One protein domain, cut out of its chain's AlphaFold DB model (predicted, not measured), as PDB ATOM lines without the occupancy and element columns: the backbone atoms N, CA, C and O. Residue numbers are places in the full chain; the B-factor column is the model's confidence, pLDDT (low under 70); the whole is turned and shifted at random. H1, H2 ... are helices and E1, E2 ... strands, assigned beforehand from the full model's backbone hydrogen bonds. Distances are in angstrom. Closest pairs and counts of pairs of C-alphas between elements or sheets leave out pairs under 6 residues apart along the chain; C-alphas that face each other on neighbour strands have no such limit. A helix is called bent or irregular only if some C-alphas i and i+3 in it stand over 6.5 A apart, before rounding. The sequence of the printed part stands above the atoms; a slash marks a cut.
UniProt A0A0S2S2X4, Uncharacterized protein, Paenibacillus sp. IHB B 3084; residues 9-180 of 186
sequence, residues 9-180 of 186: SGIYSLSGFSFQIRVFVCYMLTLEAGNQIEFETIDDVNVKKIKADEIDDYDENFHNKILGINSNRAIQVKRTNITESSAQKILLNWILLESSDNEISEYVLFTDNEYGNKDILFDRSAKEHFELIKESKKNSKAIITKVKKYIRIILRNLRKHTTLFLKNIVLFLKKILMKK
ATOM      1  N   SER A   9     100.156 138.739 125.447       63.75
ATOM      2  CA  SER A   9      99.866 137.327 125.170       63.75
ATOM      3  C   SER A   9      99.434 136.550 126.419       63.75
ATOM      4  O   SER A   9      98.385 135.904 126.401       63.75
ATOM      5  N   GLY A  10     100.157 136.698 127.534       60.19
ATOM      6  CA  GLY A  10      99.822 136.041 128.804       60.19
ATOM      7  C   GLY A  10      98.484 136.496 129.404       60.19
ATOM      8  O   GLY A  10      97.742 135.691 129.963       60.19
ATOM      9  N   ILE A  11      98.114 137.769 129.231       65.31
ATOM     10  CA  ILE A  11      96.818 138.294 129.696       65.31
ATOM     11  C   ILE A  11      95.676 137.700 128.860       65.31
ATOM     12  O   ILE A  11      94.644 137.306 129.411       65.31
ATOM     13  N   TYR A  12      95.856 137.601 127.539       66.38
ATOM     14  CA  TYR A  12      94.861 136.985 126.664       66.38
ATOM     15  C   TYR A  12      94.680 135.495 126.961       66.38
ATOM     16  O   TYR A  12      93.529 135.066 127.067       66.38
ATOM     17  N   SER A  13      95.769 134.751 127.179       67.50
ATOM     18  CA  SER A  13      95.717 133.336 127.577       67.50
ATOM     19  C   SER A  13      94.926 133.145 128.874       67.50
ATOM     20  O   SER A  13      93.931 132.420 128.904       67.50
ATOM     21  N   LEU A  14      95.255 133.908 129.922       72.44
ATOM     22  CA  LEU A  14      94.550 133.844 131.207       72.44
ATOM     23  C   LEU A  14      93.053 134.174 131.072       72.44
ATOM     24  O   LEU A  14      92.206 133.563 131.729       72.44
ATOM     25  N   SER A  15      92.711 135.126 130.198       68.38
ATOM     26  CA  SER A  15      91.316 135.466 129.904       68.38
ATOM     27  C   SER A  15      90.574 134.340 129.169       68.38
ATOM     28  O   SER A  15      89.392 134.114 129.439       68.38
ATOM     29  N   GLY A  16      91.270 133.613 128.288       70.88
ATOM     30  CA  GLY A  16      90.781 132.413 127.614       70.88
ATOM     31  C   GLY A  16      90.457 131.321 128.625       70.88
ATOM     32  O   GLY A  16      89.297 130.918 128.729       70.88
ATOM     33  N   PHE A  17      91.425 130.947 129.462       75.12
ATOM     34  CA  PHE A  17      91.244 129.960 130.530       75.12
ATOM     35  C   PHE A  17      90.111 130.308 131.492       75.12
ATOM     36  O   PHE A  17      89.279 129.458 131.806       75.12
ATOM     37  N   SER A  18      90.026 131.565 131.941       80.06
ATOM     38  CA  SER A  18      88.942 132.000 132.831       80.06
ATOM     39  C   SER A  18      87.565 131.774 132.202       80.06
ATOM     40  O   SER A  18      86.636 131.326 132.876       80.06
ATOM     41  N   PHE A  19      87.428 132.035 130.902       79.56
ATOM     42  CA  PHE A  19      86.187 131.792 130.176       79.56
ATOM     43  C   PHE A  19      85.881 130.300 130.034       79.56
ATOM     44  O   PHE A  19      84.741 129.895 130.251       79.56
ATOM     45  N   GLN A  20      86.889 129.464 129.772       77.75
ATOM     46  CA  GLN A  20      86.715 128.010 129.757       77.75
ATOM     47  C   GLN A  20      86.235 127.471 131.114       77.75
ATOM     48  O   GLN A  20      85.293 126.682 131.150       77.75
ATOM     49  N   ILE A  21      86.805 127.954 132.225       82.62
ATOM     50  CA  ILE A  21      86.387 127.583 133.589       82.62
ATOM     51  C   ILE A  21      84.936 128.001 133.850       82.62
ATOM     52  O   ILE A  21      84.169 127.234 134.429       82.62
ATOM     53  N   ARG A  22      84.519 129.194 133.407       82.12
ATOM     54  CA  ARG A  22      83.119 129.632 133.542       82.12
ATOM     55  C   ARG A  22      82.170 128.691 132.810       82.12
ATOM     56  O   ARG A  22      81.176 128.271 133.391       82.12
ATOM     57  N   VAL A  23      82.503 128.319 131.575       79.62
ATOM     58  CA  VAL A  23      81.708 127.365 130.791       79.62
ATOM     59  C   VAL A  23      81.664 125.998 131.475       79.62
ATOM     60  O   VAL A  23      80.586 125.419 131.591       79.62
ATOM     61  N   PHE A  24      82.796 125.509 131.990       83.94
ATOM     62  CA  PHE A  24      82.855 124.273 132.772       83.94
ATOM     63  C   PHE A  24      81.893 124.312 133.967       83.94
ATOM     64  O   PHE A  24      81.077 123.406 134.126       83.94
ATOM     65  N   VAL A  25      81.925 125.385 134.767       81.19
ATOM     66  CA  VAL A  25      81.023 125.565 135.917       81.19
ATOM     67  C   VAL A  25      79.560 125.629 135.470       81.19
ATOM     68  O   VAL A  25      78.717 124.976 136.077       81.19
ATOM     69  N   CYS A  26      79.242 126.353 134.393       78.19
ATOM     70  CA  CYS A  26      77.883 126.398 133.851       78.19
ATOM     71  C   CYS A  26      77.363 124.998 133.503       78.19
ATOM     72  O   CYS A  26      76.259 124.646 133.908       78.19
ATOM     73  N   TYR A  27      78.159 124.177 132.812       80.69
ATOM     74  CA  TYR A  27      77.756 122.808 132.490       80.69
ATOM     75  C   TYR A  27      77.710 121.897 133.721       80.69
ATOM     76  O   TYR A  27      76.803 121.071 133.818       80.69
ATOM     77  N   MET A  28      78.616 122.076 134.686       79.12
ATOM     78  CA  MET A  28      78.594 121.354 135.962       79.12
ATOM     79  C   MET A  28      77.274 121.573 136.714       79.12
ATOM     80  O   MET A  28      76.704 120.623 137.243       79.12
ATOM     81  N   LEU A  29      76.748 122.800 136.715       81.06
ATOM     82  CA  LEU A  29      75.464 123.132 137.346       81.06
ATOM     83  C   LEU A  29      74.252 122.498 136.640       81.06
ATOM     84  O   LEU A  29      73.175 122.437 137.223       81.06
ATOM     85  N   THR A  30      74.420 122.023 135.403       78.88
ATOM     86  CA  THR A  30      73.376 121.330 134.625       78.88
ATOM     87  C   THR A  30      73.490 119.805 134.677       78.88
ATOM     88  O   THR A  30      72.796 119.116 133.931       78.88
ATOM     89  N   LEU A  31      74.383 119.257 135.509       80.00
ATOM     90  CA  LEU A  31      74.565 117.812 135.606       80.00
ATOM     91  C   LEU A  31      73.352 117.132 136.242       80.00
ATOM     92  O   LEU A  31      72.891 117.499 137.320       80.00
ATOM     93  N   GLU A  32      72.884 116.085 135.575       79.50
ATOM     94  CA  GLU A  32      71.871 115.173 136.095       79.50
ATOM     95  C   GLU A  32      72.530 114.024 136.871       79.50
ATOM     96  O   GLU A  32      73.729 113.756 136.742       79.50
ATOM     97  N   ALA A  33      71.744 113.327 137.692       79.75
ATOM     98  CA  ALA A  33      72.236 112.198 138.472       79.75
ATOM     99  C   ALA A  33      72.826 111.103 137.564       79.75
ATOM    100  O   ALA A  33      72.187 110.657 136.614       79.75
ATOM    101  N   GLY A  34      74.041 110.653 137.887       75.25
ATOM    102  CA  GLY A  34      74.769 109.667 137.084       75.25
ATOM    103  C   GLY A  34      75.591 110.260 135.935       75.25
ATOM    104  O   GLY A  34      76.259 109.498 135.241       75.25
ATOM    105  N   ASN A  35      75.592 111.587 135.758       76.56
ATOM    106  CA  ASN A  35      76.470 112.262 134.806       76.56
ATOM    107  C   ASN A  35      77.775 112.725 135.474       76.56
ATOM    108  O   ASN A  35      77.813 113.071 136.655       76.56
ATOM    109  N   GLN A  36      78.842 112.783 134.685       81.12
ATOM    110  CA  GLN A  36      80.165 113.277 135.048       81.12
ATOM    111  C   GLN A  36      80.594 114.358 134.053       81.12
ATOM    112  O   GLN A  36      80.282 114.280 132.864       81.12
ATOM    113  N   ILE A  37      81.336 115.357 134.529       79.00
ATOM    114  CA  ILE A  37      82.031 116.318 133.673       79.00
ATOM    115  C   ILE A  37      83.545 116.202 133.880       79.00
ATOM    116  O   ILE A  37      84.012 116.075 135.011       79.00
ATOM    117  N   GLU A  38      84.304 116.241 132.791       81.88
ATOM    118  CA  GLU A  38      85.768 116.216 132.768       81.88
ATOM    119  C   GLU A  38      86.288 117.478 132.060       81.88
ATOM    120  O   GLU A  38      85.652 117.995 131.136       81.88
ATOM    121  N   PHE A  39      87.438 117.981 132.512       79.00
ATOM    122  CA  PHE A  39      88.182 119.076 131.886       79.00
ATOM    123  C   PHE A  39      89.509 118.504 131.386       79.00
ATOM    124  O   PHE A  39      90.376 118.174 132.194       79.00
ATOM    125  N   GLU A  40      89.648 118.325 130.073       68.62
ATOM    126  CA  GLU A  40      90.746 117.554 129.473       68.62
ATOM    127  C   GLU A  40      91.386 118.292 128.296       68.62
ATOM    128  O   GLU A  40      90.778 119.185 127.700       68.62
ATOM    129  N   THR A  41      92.607 117.893 127.923       66.88
ATOM    130  CA  THR A  41      93.189 118.274 126.631       66.88
ATOM    131  C   THR A  41      93.050 117.145 125.612       66.88
ATOM    132  O   THR A  41      93.231 115.969 125.922       66.88
ATOM    133  N   ILE A  42      92.811 117.506 124.349       60.12
ATOM    134  CA  ILE A  42      92.693 116.547 123.232       60.12
ATOM    135  C   ILE A  42      94.014 115.802 122.968       60.12
ATOM    136  O   ILE A  42      94.020 114.705 122.409       60.12
ATOM    137  N   ASP A  43      95.144 116.388 123.364       45.88
ATOM    138  CA  ASP A  43      96.475 115.823 123.142       45.88
ATOM    139  C   ASP A  43      96.920 114.828 124.243       45.88
ATOM    140  O   ASP A  43      97.906 114.113 124.031       45.88
ATOM    141  N   ASP A  44      96.177 114.695 125.352       44.66
ATOM    142  CA  ASP A  44      96.539 113.893 126.538       44.66
ATOM    143  C   ASP A  44      96.068 112.425 126.530       44.66
ATOM    144  O   ASP A  44      96.130 111.738 127.548       44.66
ATOM    145  N   VAL A  45      95.736 111.848 125.367       35.50
ATOM    146  CA  VAL A  45      95.573 110.374 125.239       35.50
ATOM    147  C   VAL A  45      96.915 109.631 125.451       35.50
ATOM    148  O   VAL A  45      96.980 108.405 125.505       35.50
ATOM    149  N   ASN A  46      98.023 110.360 125.614       28.44
ATOM    150  CA  ASN A  46      99.286 109.832 126.116       28.44
ATOM    151  C   ASN A  46      99.806 110.763 127.216       28.44
ATOM    152  O   ASN A  46     100.566 111.685 126.928       28.44
ATOM    153  N   VAL A  47      99.353 110.520 128.451       28.89
ATOM    154  CA  VAL A  47      99.694 111.263 129.674       28.89
ATOM    155  C   VAL A  47     101.185 111.610 129.710       28.89
ATOM    156  O   VAL A  47     102.037 110.807 130.097       28.89
ATOM    157  N   LYS A  48     101.515 112.847 129.345       35.19
ATOM    158  CA  LYS A  48     102.716 113.518 129.830       35.19
ATOM    159  C   LYS A  48     102.219 114.598 130.766       35.19
ATOM    160  O   LYS A  48     101.360 115.374 130.385       35.19
ATOM    161  N   LYS A  49     102.740 114.628 131.995       42.03
ATOM    162  CA  LYS A  49     102.470 115.707 132.953       42.03
ATOM    163  C   LYS A  49     102.672 117.057 132.248       42.03
ATOM    164  O   LYS A  49     103.823 117.413 131.993       42.03
ATOM    165  N   ILE A  50     101.586 117.763 131.929       50.81
ATOM    166  CA  ILE A  50     101.649 119.157 131.485       50.81
ATOM    167  C   ILE A  50     102.214 119.944 132.662       50.81
ATOM    168  O   ILE A  50     101.718 119.843 133.789       50.81
ATOM    169  N   LYS A  51     103.312 120.659 132.434       55.88
ATOM    170  CA  LYS A  51     103.871 121.537 133.455       55.88
ATOM    171  C   LYS A  51     103.076 122.840 133.479       55.88
ATOM    172  O   LYS A  51     102.578 123.277 132.446       55.88
ATOM    173  N   ALA A  52     102.967 123.459 134.653       54.44
ATOM    174  CA  ALA A  52     102.166 124.668 134.841       54.44
ATOM    175  C   ALA A  52     102.585 125.837 133.924       54.44
ATOM    176  O   ALA A  52     101.747 126.649 133.556       54.44
ATOM    177  N   ASP A  53     103.859 125.894 133.532       59.94
ATOM    178  CA  ASP A  53     104.450 126.887 132.631       59.94
ATOM    179  C   ASP A  53     104.168 126.639 131.140       59.94
ATOM    180  O   ASP A  53     104.396 127.530 130.333       59.94
ATOM    181  N   GLU A  54     103.651 125.466 130.766       58.84
ATOM    182  CA  GLU A  54     103.297 125.137 129.377       58.84
ATOM    183  C   GLU A  54     101.778 125.210 129.127       58.84
ATOM    184  O   GLU A  54     101.334 125.032 127.998       58.84
ATOM    185  N   ILE A  55     100.964 125.468 130.160       59.09
ATOM    186  CA  ILE A  55      99.493 125.491 130.071       59.09
ATOM    187  C   ILE A  55      99.013 126.479 128.995       59.09
ATOM    188  O   ILE A  55      98.156 126.123 128.186       59.09
ATOM    189  N   ASP A  56      99.627 127.663 128.923       58.28
ATOM    190  CA  ASP A  56      99.308 128.705 127.938       58.28
ATOM    191  C   ASP A  56      99.487 128.236 126.483       58.28
ATOM    192  O   ASP A  56      98.685 128.578 125.611       58.28
ATOM    193  N   ASP A  57     100.469 127.372 126.216       61.47
ATOM    194  CA  ASP A  57     100.716 126.827 124.875       61.47
ATOM    195  C   ASP A  57      99.628 125.828 124.436       61.47
ATOM    196  O   ASP A  57      99.464 125.546 123.238       61.47
ATOM    197  N   TYR A  58      98.868 125.291 125.397       61.66
ATOM    198  CA  TYR A  58      97.836 124.280 125.186       61.66
ATOM    199  C   TYR A  58      96.404 124.785 125.417       61.66
ATOM    200  O   TYR A  58      95.493 123.993 125.189       61.66
ATOM    201  N   ASP A  59      96.175 126.063 125.770       61.53
ATOM    202  CA  ASP A  59      94.839 126.659 126.035       61.53
ATOM    203  C   ASP A  59      93.794 126.259 124.982       61.53
ATOM    204  O   ASP A  59      92.669 125.849 125.258       61.53
ATOM    205  N   GLU A  60      94.212 126.280 123.721       63.84
ATOM    206  CA  GLU A  60      93.348 125.985 122.589       63.84
ATOM    207  C   GLU A  60      92.966 124.511 122.407       63.84
ATOM    208  O   GLU A  60      92.125 124.214 121.555       63.84
ATOM    209  N   ASN A  61      93.622 123.605 123.129       66.12
ATOM    210  CA  ASN A  61      93.437 122.159 123.041       66.12
ATOM    211  C   ASN A  61      92.575 121.613 124.182       66.12
ATOM    212  O   ASN A  61      92.247 120.425 124.160       66.12
ATOM    213  N   PHE A  62      92.230 122.452 125.158       65.00
ATOM    214  CA  PHE A  62      91.317 122.089 126.228       65.00
ATOM    215  C   PHE A  62      89.881 122.004 125.716       65.00
ATOM    216  O   PHE A  62      89.441 122.782 124.862       65.00
ATOM    217  N   HIS A  63      89.147 121.044 126.258       66.94
ATOM    218  CA  HIS A  63      87.722 120.876 126.048       66.94
ATOM    219  C   HIS A  63      87.068 120.344 127.321       66.94
ATOM    220  O   HIS A  63      87.691 119.673 128.144       66.94
ATOM    221  N   ASN A  64      85.776 120.623 127.457       65.75
ATOM    222  CA  ASN A  64      84.956 119.983 128.475       65.75
ATOM    223  C   ASN A  64      84.345 118.719 127.881       65.75
ATOM    224  O   ASN A  64      83.998 118.678 126.696       65.75
ATOM    225  N   LYS A  65      84.174 117.695 128.703       65.06
ATOM    226  CA  LYS A  65      83.517 116.455 128.312       65.06
ATOM    227  C   LYS A  65      82.422 116.139 129.311       65.06
ATOM    228  O   LYS A  65      82.690 116.080 130.502       65.06
ATOM    229  N   ILE A  66      81.192 115.967 128.837       64.81
ATOM    230  CA  ILE A  66      80.063 115.556 129.680       64.81
ATOM    231  C   ILE A  66      79.740 114.112 129.344       64.81
ATOM    232  O   ILE A  66      79.282 113.836 128.236       64.81
ATOM    233  N   LEU A  67      79.953 113.216 130.301       61.97
ATOM    234  CA  LEU A  67      79.532 111.826 130.230       61.97
ATOM    235  C   LEU A  67      78.208 111.678 130.964       61.97
ATOM    236  O   LEU A  67      78.099 112.016 132.135       61.97
ATOM    237  N   GLY A  68      77.201 111.165 130.282       58.97
ATOM    238  CA  GLY A  68      75.958 110.712 130.881       58.97
ATOM    239  C   GLY A  68      75.674 109.274 130.498       58.97
ATOM    240  O   GLY A  68      76.322 108.723 129.607       58.97
ATOM    241  N   ILE A  69      74.669 108.688 131.150       56.78
ATOM    242  CA  ILE A  69      74.319 107.260 131.047       56.78
ATOM    243  C   ILE A  69      74.180 106.788 129.583       56.78
ATOM    244  O   ILE A  69      74.491 105.637 129.299       56.78
ATOM    245  N   ASN A  70      73.792 107.675 128.649       60.53
ATOM    246  CA  ASN A  70      73.662 107.375 127.214       60.53
ATOM    247  C   ASN A  70      74.239 108.452 126.269       60.53
ATOM    248  O   ASN A  70      73.932 108.450 125.076       60.53
ATOM    249  N   SER A  71      75.021 109.413 126.763       69.94
ATOM    250  CA  SER A  71      75.518 110.514 125.925       69.94
ATOM    251  C   SER A  71      76.878 111.001 126.390       69.94
ATOM    252  O   SER A  71      77.036 111.361 127.551       69.94
ATOM    253  N   ASN A  72      77.837 111.083 125.477       78.06
ATOM    254  CA  ASN A  72      79.146 111.675 125.726       78.06
ATOM    255  C   ASN A  72      79.317 112.891 124.812       78.06
ATOM    256  O   ASN A  72      79.251 112.762 123.587       78.06
ATOM    257  N   ARG A  73      79.460 114.081 125.387       80.12
ATOM    258  CA  ARG A  73      79.493 115.345 124.642       80.12
ATOM    259  C   ARG A  73      80.853 115.997 124.782       80.12
ATOM    260  O   ARG A  73      81.322 116.162 125.903       80.12
ATOM    261  N   ALA A  74      81.446 116.410 123.667       82.00
ATOM    262  CA  ALA A  74      82.700 117.155 123.644       82.00
ATOM    263  C   ALA A  74      82.431 118.640 123.376       82.00
ATOM    264  O   ALA A  74      81.878 118.999 122.337       82.00
ATOM    265  N   ILE A  75      82.837 119.507 124.301       81.31
ATOM    266  CA  ILE A  75      82.584 120.949 124.260       81.31
ATOM    267  C   ILE A  75      83.913 121.686 124.110       81.31
ATOM    268  O   ILE A  75      84.697 121.787 125.053       81.31
ATOM    269  N   GLN A  76      84.145 122.248 122.929       83.12
ATOM    270  CA  GLN A  76      85.254 123.153 122.656       83.12
ATOM    271  C   GLN A  76      84.822 124.588 122.947       83.12
ATOM    272  O   GLN A  76      83.785 125.026 122.461       83.12
ATOM    273  N   VAL A  77      85.628 125.345 123.687       81.31
ATOM    274  CA  VAL A  77      85.325 126.741 124.034       81.31
ATOM    275  C   VAL A  77      86.304 127.682 123.330       81.31
ATOM    276  O   VAL A  77      87.496 127.385 123.244       81.31
ATOM    277  N   LYS A  78      85.815 128.818 122.815       81.00
ATOM    278  CA  LYS A  78      86.644 129.896 122.256       81.00
ATOM    279  C   LYS A  78      86.119 131.275 122.651       81.00
ATOM    280  O   LYS A  78      85.010 131.654 122.289       81.00
ATOM    281  N   ARG A  79      86.970 132.050 123.329       82.94
ATOM    282  CA  ARG A  79      86.723 133.451 123.699       82.94
ATOM    283  C   ARG A  79      87.380 134.429 122.713       82.94
ATOM    284  O   ARG A  79      88.159 135.292 123.100       82.94
ATOM    285  N   THR A  80      87.176 134.207 121.419       83.12
ATOM    286  CA  THR A  80      87.728 135.058 120.356       83.12
ATOM    287  C   THR A  80      86.989 134.819 119.040       83.12
ATOM    288  O   THR A  80      86.150 133.917 118.938       83.12
ATOM    289  N   ASN A  81      87.320 135.613 118.024       85.19
ATOM    290  CA  ASN A  81      86.844 135.406 116.666       85.19
ATOM    291  C   ASN A  81      87.424 134.105 116.074       85.19
ATOM    292  O   ASN A  81      88.633 133.857 116.125       85.19
ATOM    293  N   ILE A  82      86.568 133.277 115.484       86.19
ATOM    294  CA  ILE A  82      86.948 132.041 114.811       86.19
ATOM    295  C   ILE A  82      87.414 132.396 113.402       86.19
ATOM    296  O   ILE A  82      86.627 132.683 112.505       86.19
ATOM    297  N   THR A  83      88.725 132.336 113.201       89.12
ATOM    298  CA  THR A  83      89.348 132.421 111.878       89.12
ATOM    299  C   THR A  83      89.317 131.065 111.170       89.12
ATOM    300  O   THR A  83      89.176 130.024 111.814       89.12
ATOM    301  N   GLU A  84      89.540 131.038 109.851       87.12
ATOM    302  CA  GLU A  84      89.652 129.775 109.099       87.12
ATOM    303  C   GLU A  84      90.709 128.823 109.681       87.12
ATOM    304  O   GLU A  84      90.512 127.607 109.719       87.12
ATOM    305  N   SER A  85      91.837 129.361 110.154       85.50
ATOM    306  CA  SER A  85      92.903 128.552 110.749       85.50
ATOM    307  C   SER A  85      92.483 127.946 112.090       85.50
ATOM    308  O   SER A  85      92.781 126.775 112.342       85.50
ATOM    309  N   SER A  86      91.762 128.706 112.920       84.75
ATOM    310  CA  SER A  86      91.206 128.228 114.190       84.75
ATOM    311  C   SER A  86      90.111 127.186 113.958       84.75
ATOM    312  O   SER A  86      90.164 126.099 114.531       84.75
ATOM    313  N   ALA A  87      89.193 127.440 113.022       86.19
ATOM    314  CA  ALA A  87      88.164 126.492 112.598       86.19
ATOM    315  C   ALA A  87      88.767 125.166 112.109       86.19
ATOM    316  O   ALA A  87      88.356 124.086 112.538       86.19
ATOM    317  N   GLN A  88      89.809 125.237 111.271       86.88
ATOM    318  CA  GLN A  88      90.534 124.054 110.821       86.88
ATOM    319  C   GLN A  88      91.183 123.313 111.997       86.88
ATOM    320  O   GLN A  88      91.130 122.085 112.041       86.88
ATOM    321  N   LYS A  89      91.795 124.027 112.949       86.44
ATOM    322  CA  LYS A  89      92.405 123.415 114.137       86.44
ATOM    323  C   LYS A  89      91.360 122.687 114.989       86.44
ATOM    324  O   LYS A  89      91.594 121.534 115.338       86.44
ATOM    325  N   ILE A  90      90.203 123.307 115.235       85.44
ATOM    326  CA  ILE A  90      89.077 122.713 115.977       85.44
ATOM    327  C   ILE A  90      88.600 121.428 115.296       85.44
ATOM    328  O   ILE A  90      88.513 120.387 115.942       85.44
ATOM    329  N   LEU A  91      88.374 121.461 113.980       86.62
ATOM    330  CA  LEU A  91      87.942 120.273 113.242       86.62
ATOM    331  C   LEU A  91      88.973 119.137 113.321       86.62
ATOM    332  O   LEU A  91      88.612 117.980 113.519       86.62
ATOM    333  N   LEU A  92      90.265 119.448 113.176       86.44
ATOM    334  CA  LEU A  92      91.327 118.444 113.278       86.44
ATOM    335  C   LEU A  92      91.403 117.824 114.678       86.44
ATOM    336  O   LEU A  92      91.618 116.621 114.801       86.44
ATOM    337  N   ASN A  93      91.197 118.636 115.709       85.25
ATOM    338  CA  ASN A  93      91.113 118.201 117.094       85.25
ATOM    339  C   ASN A  93      89.918 117.258 117.321       85.25
ATOM    340  O   ASN A  93      90.084 116.188 117.900       85.25
ATOM    341  N   TRP A  94      88.741 117.567 116.774       84.56
ATOM    342  CA  TRP A  94      87.578 116.671 116.840       84.56
ATOM    343  C   TRP A  94      87.802 115.343 116.108       84.56
ATOM    344  O   TRP A  94      87.398 114.295 116.608       84.56
ATOM    345  N   ILE A  95      88.515 115.356 114.976       83.12
ATOM    346  CA  ILE A  95      88.915 114.128 114.268       83.12
ATOM    347  C   ILE A  95      89.838 113.258 115.136       83.12
ATOM    348  O   ILE A  95      89.717 112.035 115.108       83.12
ATOM    349  N   LEU A  96      90.765 113.861 115.890       82.12
ATOM    350  CA  LEU A  96      91.591 113.119 116.849       82.12
ATOM    351  C   LEU A  96      90.754 112.591 118.016       82.12
ATOM    352  O   LEU A  96      90.978 111.465 118.446       82.12
ATOM    353  N   LEU A  97      89.763 113.339 118.497       79.19
ATOM    354  CA  LEU A  97      88.926 112.870 119.597       79.19
ATOM    355  C   LEU A  97      88.074 111.654 119.198       79.19
ATOM    356  O   LEU A  97      88.041 110.678 119.939       79.19
ATOM    357  N   GLU A  98      87.486 111.647 117.997       77.94
ATOM    358  CA  GLU A  98      86.809 110.459 117.432       77.94
ATOM    359  C   GLU A  98      87.755 109.247 117.270       77.94
ATOM    360  O   GLU A  98      87.293 108.124 117.087       77.94
ATOM    361  N   SER A  99      89.080 109.455 117.276       70.44
ATOM    362  CA  SER A  99      90.051 108.354 117.227       70.44
ATOM    363  C   SER A  99      90.308 107.675 118.566       70.44
ATOM    364  O   SER A  99      90.928 106.612 118.586       70.44
ATOM    365  N   SER A 100      89.876 108.297 119.662       69.31
ATOM    366  CA  SER A 100      89.983 107.736 121.005       69.31
ATOM    367  C   SER A 100      88.871 106.714 121.269       69.31
ATOM    368  O   SER A 100      87.868 106.685 120.561       69.31
ATOM    369  N   ASP A 101      89.012 105.914 122.327       66.81
ATOM    370  CA  ASP A 101      87.974 104.965 122.767       66.81
ATOM    371  C   ASP A 101      86.721 105.665 123.349       66.81
ATOM    372  O   ASP A 101      85.790 105.015 123.823       66.81
ATOM    373  N   ASN A 102      86.672 107.002 123.302       67.69
ATOM    374  CA  ASN A 102      85.521 107.789 123.713       67.69
ATOM    375  C   ASN A 102      84.487 107.853 122.580       67.69
ATOM    376  O   ASN A 102      84.667 108.571 121.596       67.69
ATOM    377  N   GLU A 103      83.354 107.171 122.739       76.56
ATOM    378  CA  GLU A 103      82.236 107.301 121.804       76.56
ATOM    379  C   GLU A 103      81.542 108.661 121.981       76.56
ATOM    380  O   GLU A 103      80.622 108.800 122.779       76.56
ATOM    381  N   ILE A 104      81.994 109.686 121.253       78.44
ATOM    382  CA  ILE A 104      81.396 111.027 121.306       78.44
ATOM    383  C   ILE A 104      80.053 111.024 120.574       78.44
ATOM    384  O   ILE A 104      79.981 110.741 119.382       78.44
ATOM    385  N   SER A 105      78.977 111.368 121.267       77.88
ATOM    386  CA  SER A 105      77.633 111.520 120.699       77.88
ATOM    387  C   SER A 105      77.397 112.894 120.067       77.88
ATOM    388  O   SER A 105      76.636 112.992 119.109       77.88
ATOM    389  N   GLU A 106      78.083 113.935 120.551       78.62
ATOM    390  CA  GLU A 106      77.849 115.323 120.145       78.62
ATOM    391  C   GLU A 106      79.114 116.183 120.264       78.62
ATOM    392  O   GLU A 106      79.860 116.069 121.242       78.62
ATOM    393  N   TYR A 107      79.321 117.072 119.288       81.62
ATOM    394  CA  TYR A 107      80.357 118.107 119.324       81.62
ATOM    395  C   TYR A 107      79.728 119.492 119.437       81.62
ATOM    396  O   TYR A 107      78.924 119.890 118.591       81.62
ATOM    397  N   VAL A 108      80.154 120.245 120.449       81.25
ATOM    398  CA  VAL A 108      79.687 121.603 120.736       81.25
ATOM    399  C   VAL A 108      80.866 122.565 120.634       81.25
ATOM    400  O   VAL A 108      81.915 122.339 121.232       81.25
ATOM    401  N   LEU A 109      80.691 123.655 119.887       82.88
ATOM    402  CA  LEU A 109      81.605 124.795 119.900       82.88
ATOM    403  C   LEU A 109      80.915 125.964 120.603       82.88
ATOM    404  O   LEU A 109      79.926 126.492 120.098       82.88
ATOM    405  N   PHE A 110      81.428 126.340 121.769       81.06
ATOM    406  CA  PHE A 110      80.909 127.418 122.598       81.06
ATOM    407  C   PHE A 110      81.726 128.693 122.383       81.06
ATOM    408  O   PHE A 110      82.946 128.697 122.575       81.06
ATOM    409  N   THR A 111      81.055 129.781 122.013       81.19
ATOM    410  CA  THR A 111      81.676 131.093 121.807       81.19
ATOM    411  C   THR A 111      80.815 132.203 122.369       81.19
ATOM    412  O   THR A 111      79.594 132.085 122.363       81.19
ATOM    413  N   ASP A 112      81.448 133.306 122.750       78.25
ATOM    414  CA  ASP A 112      80.732 134.521 123.130       78.25
ATOM    415  C   ASP A 112      80.160 135.234 121.889       78.25
ATOM    416  O   ASP A 112      80.818 135.324 120.842       78.25
ATOM    417  N   ASN A 113      78.925 135.728 122.003       79.62
ATOM    418  CA  ASN A 113      78.242 136.471 120.945       79.62
ATOM    419  C   ASN A 113      78.944 137.795 120.614       79.62
ATOM    420  O   ASN A 113      78.813 138.272 119.485       79.62
ATOM    421  N   GLU A 114      79.713 138.365 121.551       84.19
ATOM    422  CA  GLU A 114      80.465 139.613 121.360       84.19
ATOM    423  C   GLU A 114      81.417 139.557 120.151       84.19
ATOM    424  O   GLU A 114      81.681 140.575 119.514       84.19
ATOM    425  N   TYR A 115      81.876 138.356 119.778       80.69
ATOM    426  CA  TYR A 115      82.794 138.149 118.655       80.69
ATOM    427  C   TYR A 115      82.103 137.976 117.296       80.69
ATOM    428  O   TYR A 115      82.791 137.886 116.281       80.69
ATOM    429  N   GLY A 116      80.766 137.914 117.240       81.31
ATOM    430  CA  GLY A 116      80.021 137.826 115.976       81.31
ATOM    431  C   GLY A 116      80.362 136.596 115.125       81.31
ATOM    432  O   GLY A 116      80.280 136.649 113.894       81.31
ATOM    433  N   ASN A 117      80.775 135.504 115.773       83.81
ATOM    434  CA  ASN A 117      81.240 134.291 115.112       83.81
ATOM    435  C   ASN A 117      80.166 133.686 114.200       83.81
ATOM    436  O   ASN A 117      79.007 133.523 114.585       83.81
ATOM    437  N   LYS A 118      80.581 133.300 112.992       82.00
ATOM    438  CA  LYS A 118      79.771 132.511 112.061       82.00
ATOM    439  C   LYS A 118      80.232 131.065 112.073       82.00
ATOM    440  O   LYS A 118      81.374 130.758 112.409       82.00
ATOM    441  N   ASP A 119      79.336 130.180 111.667       76.94
ATOM    442  CA  ASP A 119      79.679 128.780 111.502       76.94
ATOM    443  C   ASP A 119      80.501 128.557 110.227       76.94
ATOM    444  O   ASP A 119      79.939 128.282 109.174       76.94
ATOM    445  N   ILE A 120      81.824 128.688 110.345       84.00
ATOM    446  CA  ILE A 120      82.773 128.502 109.236       84.00
ATOM    447  C   ILE A 120      83.513 127.153 109.290       84.00
ATOM    448  O   ILE A 120      84.390 126.874 108.473       84.00
ATOM    449  N   LEU A 121      83.205 126.298 110.276       78.75
ATOM    450  CA  LEU A 121      83.930 125.036 110.505       78.75
ATOM    451  C   LEU A 121      83.834 124.064 109.326       78.75
ATOM    452  O   LEU A 121      84.707 123.212 109.163       78.75
ATOM    453  N   PHE A 122      82.776 124.192 108.530       77.38
ATOM    454  CA  PHE A 122      82.429 123.271 107.454       77.38
ATOM    455  C   PHE A 122      82.266 123.973 106.103       77.38
ATOM    456  O   PHE A 122      81.642 123.422 105.198       77.38
ATOM    457  N   ASP A 123      82.861 125.159 105.947       83.75
ATOM    458  CA  ASP A 123      82.862 125.893 104.674       83.75
ATOM    459  C   ASP A 123      83.601 125.127 103.569       83.75
ATOM    460  O   ASP A 123      83.311 125.286 102.384       83.75
ATOM    461  N   ARG A 124      84.546 124.257 103.951       83.12
ATOM    462  CA  ARG A 124      85.236 123.350 103.031       83.12
ATOM    463  C   ARG A 124      84.564 121.983 103.043       83.12
ATOM    464  O   ARG A 124      84.189 121.432 104.077       83.12
ATOM    465  N   SER A 125      84.483 121.376 101.871       83.00
ATOM    466  CA  SER A 125      84.000 120.013 101.720       83.00
ATOM    467  C   SER A 125      84.920 119.006 102.417       83.00
ATOM    468  O   SER A 125      86.129 119.196 102.578       83.00
ATOM    469  N   ALA A 126      84.359 117.842 102.745       78.75
ATOM    470  CA  ALA A 126      85.115 116.722 103.299       78.75
ATOM    471  C   ALA A 126      86.325 116.313 102.428       78.75
ATOM    472  O   ALA A 126      87.367 115.912 102.948       78.75
ATOM    473  N   LYS A 127      86.202 116.436 101.098       80.69
ATOM    474  CA  LYS A 127      87.284 116.140 100.149       80.69
ATOM    475  C   LYS A 127      88.419 117.157 100.258       80.69
ATOM    476  O   LYS A 127      89.580 116.763 100.283       80.69
ATOM    477  N   GLU A 128      88.090 118.442 100.352       86.62
ATOM    478  CA  GLU A 128      89.081 119.512 100.502       86.62
ATOM    479  C   GLU A 128      89.838 119.384 101.824       86.62
ATOM    480  O   GLU A 128      91.068 119.436 101.835       86.62
ATOM    481  N   HIS A 129      89.136 119.110 102.930       84.88
ATOM    482  CA  HIS A 129      89.780 118.825 104.214       84.88
ATOM    483  C   HIS A 129      90.734 117.630 104.139       84.88
ATOM    484  O   HIS A 129      91.846 117.691 104.668       84.88
ATOM    485  N   PHE A 130      90.332 116.553 103.461       84.56
ATOM    486  CA  PHE A 130      91.179 115.377 103.295       84.56
ATOM    487  C   PHE A 130      92.460 115.681 102.509       84.56
ATOM    488  O   PHE A 130      93.541 115.286 102.949       84.56
ATOM    489  N   GLU A 131      92.367 116.390 101.380       87.81
ATOM    490  CA  GLU A 131      93.552 116.748 100.591       87.81
ATOM    491  C   GLU A 131      94.493 117.667 101.383       87.81
ATOM    492  O   GLU A 131      95.687 117.380 101.457       87.81
ATOM    493  N   LEU A 132      93.971 118.653 102.124       89.44
ATOM    494  CA  LEU A 132      94.780 119.501 103.017       89.44
ATOM    495  C   LEU A 132      95.574 118.686 104.045       89.44
ATOM    496  O   LEU A 132      96.768 118.915 104.262       89.44
ATOM    497  N   ILE A 133      94.926 117.709 104.685       89.88
ATOM    498  CA  ILE A 133      95.583 116.824 105.654       89.88
ATOM    499  C   ILE A 133      96.649 115.978 104.956       89.88
ATOM    500  O   ILE A 133      97.780 115.863 105.434       89.88
ATOM    501  N   LYS A 134      96.304 115.378 103.818       87.75
ATOM    502  CA  LYS A 134      97.178 114.495 103.045       87.75
ATOM    503  C   LYS A 134      98.412 115.223 102.519       87.75
ATOM    504  O   LYS A 134      99.501 114.646 102.565       87.75
ATOM    505  N   GLU A 135      98.287 116.471 102.094       91.19
ATOM    506  CA  GLU A 135      99.372 117.278 101.525       91.19
ATOM    507  C   GLU A 135     100.245 117.963 102.580       91.19
ATOM    508  O   GLU A 135     101.375 118.344 102.279       91.19
ATOM    509  N   SER A 136      99.788 118.043 103.836       90.50
ATOM    510  CA  SER A 136     100.530 118.702 104.915       90.50
ATOM    511  C   SER A 136     101.983 118.222 105.038       90.50
ATOM    512  O   SER A 136     102.258 117.021 105.173       90.50
ATOM    513  N   LYS A 137     102.910 119.187 105.048       91.81
ATOM    514  CA  LYS A 137     104.355 119.000 105.268       91.81
ATOM    515  C   LYS A 137     104.813 119.524 106.636       91.81
ATOM    516  O   LYS A 137     106.009 119.681 106.860       91.81
ATOM    517  N   LYS A 138     103.873 119.831 107.540       91.25
ATOM    518  CA  LYS A 138     104.204 120.324 108.885       91.25
ATOM    519  C   LYS A 138     104.933 119.247 109.695       91.25
ATOM    520  O   LYS A 138     104.822 118.053 109.414       91.25
ATOM    521  N   ASN A 139     105.662 119.679 110.724       89.75
ATOM    522  CA  ASN A 139     106.397 118.781 111.613       89.75
ATOM    523  C   ASN A 139     105.471 117.767 112.322       89.75
ATOM    524  O   ASN A 139     104.245 117.895 112.313       89.75
ATOM    525  N   SER A 140     106.066 116.749 112.945       82.06
ATOM    526  CA  SER A 140     105.342 115.662 113.618       82.06
ATOM    527  C   SER A 140     104.510 116.105 114.824       82.06
ATOM    528  O   SER A 140     103.569 115.400 115.184       82.06
ATOM    529  N   LYS A 141     104.835 117.253 115.434       79.44
ATOM    530  CA  LYS A 141     104.101 117.807 116.578       79.44
ATOM    531  C   LYS A 141     102.804 118.501 116.153       79.44
ATOM    532  O   LYS A 141     101.876 118.572 116.949       79.44
ATOM    533  N   ALA A 142     102.707 118.973 114.909       84.25
ATOM    534  CA  ALA A 142     101.514 119.652 114.420       84.25
ATOM    535  C   ALA A 142     100.293 118.715 114.359       84.25
ATOM    536  O   ALA A 142     100.370 117.612 113.812       84.25
ATOM    537  N   ILE A 143      99.140 119.202 114.828       86.38
ATOM    538  CA  ILE A 143      97.861 118.467 114.872       86.38
ATOM    539  C   ILE A 143      97.503 117.867 113.505       86.38
ATOM    540  O   ILE A 143      97.195 116.684 113.399       86.38
ATOM    541  N   ILE A 144      97.639 118.640 112.423       89.25
ATOM    542  CA  ILE A 144      97.366 118.155 111.060       89.25
ATOM    543  C   ILE A 144      98.223 116.935 110.680       89.25
ATOM    544  O   ILE A 144      97.764 116.040 109.971       89.25
ATOM    545  N   THR A 145      99.461 116.862 111.176       88.44
ATOM    546  CA  THR A 145     100.367 115.736 110.938       88.44
ATOM    547  C   THR A 145      99.991 114.533 111.803       88.44
ATOM    548  O   THR A 145     100.061 113.398 111.320       88.44
ATOM    549  N   LYS A 146      99.521 114.759 113.040       87.25
ATOM    550  CA  LYS A 146      98.932 113.715 113.898       87.25
ATOM    551  C   LYS A 146      97.702 113.091 113.227       87.25
ATOM    552  O   LYS A 146      97.674 111.877 113.023       87.25
ATOM    553  N   VAL A 147      96.765 113.915 112.750       87.62
ATOM    554  CA  VAL A 147      95.573 113.465 112.007       87.62
ATOM    555  C   VAL A 147      95.967 112.708 110.739       87.62
ATOM    556  O   VAL A 147      95.460 111.619 110.476       87.62
ATOM    557  N   LYS A 148      96.936 113.217 109.969       89.56
ATOM    558  CA  LYS A 148      97.463 112.530 108.779       89.56
ATOM    559  C   LYS A 148      97.989 111.129 109.104       89.56
ATOM    560  O   LYS A 148      97.781 110.202 108.320       89.56
ATOM    561  N   LYS A 149      98.680 110.956 110.237       87.31
ATOM    562  CA  LYS A 149      99.162 109.646 110.702       87.31
ATOM    563  C   LYS A 149      97.994 108.727 111.063       87.31
ATOM    564  O   LYS A 149      97.992 107.588 110.603       87.31
ATOM    565  N   TYR A 150      97.012 109.225 111.816       83.06
ATOM    566  CA  TYR A 150      95.811 108.472 112.182       83.06
ATOM    567  C   TYR A 150      95.048 107.983 110.946       83.06
ATOM    568  O   TYR A 150      94.841 106.781 110.777       83.06
ATOM    569  N   ILE A 151      94.760 108.889 110.008       81.94
ATOM    570  CA  ILE A 151      94.119 108.547 108.738       81.94
ATOM    571  C   ILE A 151      94.928 107.461 108.026       81.94
ATOM    572  O   ILE A 151      94.379 106.423 107.687       81.94
ATOM    573  N   ARG A 152      96.250 107.610 107.864       84.25
ATOM    574  CA  ARG A 152      97.087 106.573 107.225       84.25
ATOM    575  C   ARG A 152      96.971 105.191 107.880       84.25
ATOM    576  O   ARG A 152      97.041 104.202 107.153       84.25
ATOM    577  N   ILE A 153      96.816 105.106 109.202       82.62
ATOM    578  CA  ILE A 153      96.619 103.837 109.925       82.62
ATOM    579  C   ILE A 153      95.270 103.222 109.547       82.62
ATOM    580  O   ILE A 153      95.239 102.081 109.085       82.62
ATOM    581  N   ILE A 154      94.182 103.995 109.631       75.31
ATOM    582  CA  ILE A 154      92.850 103.553 109.189       75.31
ATOM    583  C   ILE A 154      92.897 103.077 107.735       75.31
ATOM    584  O   ILE A 154      92.391 102.010 107.401       75.31
ATOM    585  N   LEU A 155      93.555 103.841 106.862       73.31
ATOM    586  CA  LEU A 155      93.647 103.527 105.441       73.31
ATOM    587  C   LEU A 155      94.403 102.225 105.161       73.31
ATOM    588  O   LEU A 155      94.052 101.513 104.221       73.31
ATOM    589  N   ARG A 156      95.428 101.894 105.955       74.62
ATOM    590  CA  ARG A 156      96.118 100.598 105.861       74.62
ATOM    591  C   ARG A 156      95.197  99.449 106.264       74.62
ATOM    592  O   ARG A 156      95.192  98.435 105.574       74.62
ATOM    593  N   ASN A 157      94.384  99.638 107.301       68.88
ATOM    594  CA  ASN A 157      93.411  98.639 107.750       68.88
ATOM    595  C   ASN A 157      92.287  98.436 106.717       68.88
ATOM    596  O   ASN A 157      91.899  97.304 106.439       68.88
ATOM    597  N   LEU A 158      91.824  99.520 106.084       65.44
ATOM    598  CA  LEU A 158      90.755  99.501 105.079       65.44
ATOM    599  C   LEU A 158      91.203  99.053 103.680       65.44
ATOM    600  O   LEU A 158      90.363  98.607 102.908       65.44
ATOM    601  N   ARG A 159      92.493  99.137 103.318       53.75
ATOM    602  CA  ARG A 159      93.007  98.729 101.989       53.75
ATOM    603  C   ARG A 159      92.790  97.250 101.644       53.75
ATOM    604  O   ARG A 159      92.957  96.892 100.484       53.75
ATOM    605  N   LYS A 160      92.363  96.419 102.601       55.25
ATOM    606  CA  LYS A 160      91.818  95.078 102.330       55.25
ATOM    607  C   LYS A 160      90.469  95.107 101.572       55.25
ATOM    608  O   LYS A 160      90.083  94.086 101.021       55.25
ATOM    609  N   HIS A 161      89.785  96.258 101.483       52.53
ATOM    610  CA  HIS A 161      88.487  96.457 100.813       52.53
ATOM    611  C   HIS A 161      88.433  97.822 100.073       52.53
ATOM    612  O   HIS A 161      88.103  98.863 100.640       52.53
ATOM    613  N   THR A 162      88.792  97.850  98.788       49.03
ATOM    614  CA  THR A 162      89.334  99.040  98.091       49.03
ATOM    615  C   THR A 162      88.340 100.125  97.631       49.03
ATOM    616  O   THR A 162      88.769 101.254  97.404       49.03
ATOM    617  N   THR A 163      87.030  99.880  97.549       51.72
ATOM    618  CA  THR A 163      86.056 100.876  97.019       51.72
ATOM    619  C   THR A 163      85.338 101.691  98.112       51.72
ATOM    620  O   THR A 163      84.636 102.660  97.829       51.72
ATOM    621  N   LEU A 164      85.545 101.349  99.388       53.97
ATOM    622  CA  LEU A 164      84.869 101.955 100.548       53.97
ATOM    623  C   LEU A 164      85.579 103.223 101.086       53.97
ATOM    624  O   LEU A 164      85.061 103.920 101.950       53.97
ATOM    625  N   PHE A 165      86.760 103.546 100.553       52.09
ATOM    626  CA  PHE A 165      87.761 104.480 101.095       52.09
ATOM    627  C   PHE A 165      87.309 105.946 101.241       52.09
ATOM    628  O   PHE A 165      87.244 106.476 102.349       52.09
ATOM    629  N   LEU A 166      86.998 106.613 100.123       54.84
ATOM    630  CA  LEU A 166      86.586 108.024 100.121       54.84
ATOM    631  C   LEU A 166      85.188 108.163 100.711       54.84
ATOM    632  O   LEU A 166      84.920 109.117 101.434       54.84
ATOM    633  N   LYS A 167      84.330 107.165 100.463       58.53
ATOM    634  CA  LYS A 167      83.012 107.083 101.080       58.53
ATOM    635  C   LYS A 167      83.125 107.069 102.596       58.53
ATOM    636  O   LYS A 167      82.440 107.874 103.192       58.53
ATOM    637  N   ASN A 168      84.010 106.279 103.206       61.00
ATOM    638  CA  ASN A 168      84.113 106.174 104.666       61.00
ATOM    639  C   ASN A 168      84.699 107.414 105.343       61.00
ATOM    640  O   ASN A 168      84.191 107.804 106.384       61.00
ATOM    641  N   ILE A 169      85.712 108.072 104.766       62.88
ATOM    642  CA  ILE A 169      86.221 109.339 105.328       62.88
ATOM    643  C   ILE A 169      85.184 110.451 105.168       62.88
ATOM    644  O   ILE A 169      84.952 111.216 106.099       62.88
ATOM    645  N   VAL A 170      84.517 110.522 104.014       63.47
ATOM    646  CA  VAL A 170      83.406 111.458 103.819       63.47
ATOM    647  C   VAL A 170      82.246 111.116 104.754       63.47
ATOM    648  O   VAL A 170      81.650 112.030 105.301       63.47
ATOM    649  N   LEU A 171      81.941 109.835 104.987       62.16
ATOM    650  CA  LEU A 171      80.906 109.389 105.924       62.16
ATOM    651  C   LEU A 171      81.275 109.753 107.360       62.16
ATOM    652  O   LEU A 171      80.407 110.150 108.118       62.16
ATOM    653  N   PHE A 172      82.552 109.645 107.719       67.00
ATOM    654  CA  PHE A 172      83.080 110.006 109.028       67.00
ATOM    655  C   PHE A 172      83.015 111.516 109.264       67.00
ATOM    656  O   PHE A 172      82.462 111.958 110.264       67.00
ATOM    657  N   LEU A 173      83.472 112.321 108.302       65.62
ATOM    658  CA  LEU A 173      83.333 113.778 108.368       65.62
ATOM    659  C   LEU A 173      81.855 114.197 108.357       65.62
ATOM    660  O   LEU A 173      81.472 115.091 109.103       65.62
ATOM    661  N   LYS A 174      80.997 113.496 107.603       63.72
ATOM    662  CA  LYS A 174      79.537 113.657 107.672       63.72
ATOM    663  C   LYS A 174      78.966 113.230 109.024       63.72
ATOM    664  O   LYS A 174      78.038 113.872 109.486       63.72
ATOM    665  N   LYS A 175      79.494 112.187 109.671       66.75
ATOM    666  CA  LYS A 175      79.077 111.740 111.009       66.75
ATOM    667  C   LYS A 175      79.368 112.834 112.031       66.75
ATOM    668  O   LYS A 175      78.471 113.182 112.784       66.75
ATOM    669  N   ILE A 176      80.563 113.429 111.994       65.06
ATOM    670  CA  ILE A 176      80.905 114.601 112.818       65.06
ATOM    671  C   ILE A 176      79.943 115.763 112.516       65.06
ATOM    672  O   ILE A 176      79.429 116.382 113.441       65.06
ATOM    673  N   LEU A 177      79.632 116.010 111.238       62.31
ATOM    674  CA  LEU A 177      78.694 117.058 110.819       62.31
ATOM    675  C   LEU A 177      77.265 116.832 111.348       62.31
ATOM    676  O   LEU A 177      76.616 117.779 111.774       62.31
ATOM    677  N   MET A 178      76.782 115.584 111.345       56.16
ATOM    678  CA  MET A 178      75.453 115.207 111.851       56.16
ATOM    679  C   MET A 178      75.365 115.210 113.382       56.16
ATOM    680  O   MET A 178      74.280 115.387 113.919       56.16
ATOM    681  N   LYS A 179      76.491 115.015 114.081       62.31
ATOM    682  CA  LYS A 179      76.597 115.075 115.549       62.31
ATOM    683  C   LYS A 179      76.737 116.501 116.091       62.31
ATOM    684  O   LYS A 179      76.949 116.690 117.285       62.31
ATOM    685  N   LYS A 180      76.695 117.516 115.233       60.84
ATOM    686  CA  LYS A 180      76.797 118.902 115.666       60.84
ATOM    687  C   LYS A 180      75.448 119.388 116.187       60.84
ATOM    688  O   LYS A 180      74.477 119.391 115.434       60.84
TER     689      LYS A 180
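Overview. This is residues 9 to 180 of the 186 residues of an uncharacterized protein of Paenibacillus sp. IHB B 3084 (UniProt A0A0S2S2X4). A twisted four-stranded sheet lies between the long helix H1 on one face and H3 on the other, making three layers, with helices on both faces of the sheet. Beyond H3 is a helical side of H4, H5 and H6, where H5 packs crosswise on H3 and H4, H6 packs crosswise on H4, and the turn of residues 159 to 164 sticks out. The printed part has 172 residues, with six named helices and four named strands in the order H1 E1 H2 E2 E3 H3 E4 H4 H5 H6. The sheet order is E1 E2 E3 E4, mixed, and the class is mixed, helices and strands. The whole is compact, with a radius of gyration of the C-alphas of 16.7 A and spans of 47 by 40 by 36 A.

Along the chain. Find C-alpha 9 at (99.866, 137.327, 125.170); from there H1 runs 28.7 A, residues 9 to 28. Next come E1, residues 36 to 41, and H2, residues 52 to 61, irregular where C-alphas 57 and 60 are 7.8 A apart. E2, residues 62 to 68, and E3, residues 71 to 78 and 22.6 A long, form a hairpin. H3 is residues 84 to 97, and E4, residues 106 to 111, ends at (81.676, 131.093, 121.807). Then follow H4, residues 126 to 135, H5, residues 143 to 158 and 22.5 A long, and H6, residues 165 to 178, ending at (75.453, 115.207, 111.851).

Arrangement. Look first at the sheet: E1 and E2 are antiparallel, with N 38 and O 65 at 2.8 A. E2 and E3 are antiparallel, with N 66 and O 73 at 2.9 A. E3 and E4 are parallel, with N 76 and O 108 at 2.8 A; E3, H3 and E4 form a strand-helix-strand unit, two parallel neighbour strands with a helix between, its crossover right-handed. H1 is over E2 and E3, along the strands, at a height over the sheet of 8.4 A. On the opposite face H3 is over E3 at 10.3 A, only just along the strands, at 27 degrees on the local plane. H2 touches residues 10 to 17 of H1 at a steep tilt of 66 degrees, C-alphas 13 and 56 being closest at 5.9 A. H3 touches residues 143 to 150 of H5, with C-alphas 96 and 147 closest at 6.3 A. H4 touches residues 144 to 148 of H5, closest at C-alphas 133 and 148, 5.6 A, and residues 169 to 174 of H6, closest at C-alphas 126 and 170, 5.6 A. H6 only grazes the sheet, with residues 175 to 178. Each O i to N i+4 pair is within hydrogen-bond range in H1, H3, H4, H5 and H6; H2 has 1 of 6, and 3 of 7 O i to N i+3 pairs.

Size, cuts and confidence. The two farthest C-alphas, Ile 11 and His 161, are 51.5 A apart. The printed part has no cut, and the link from E4 to H4, residues 112 to 125, is long. Mean pLDDT of the printed part is 73.5, and it is under 70 at, among others, residues 40 to 71 and 157 to 180.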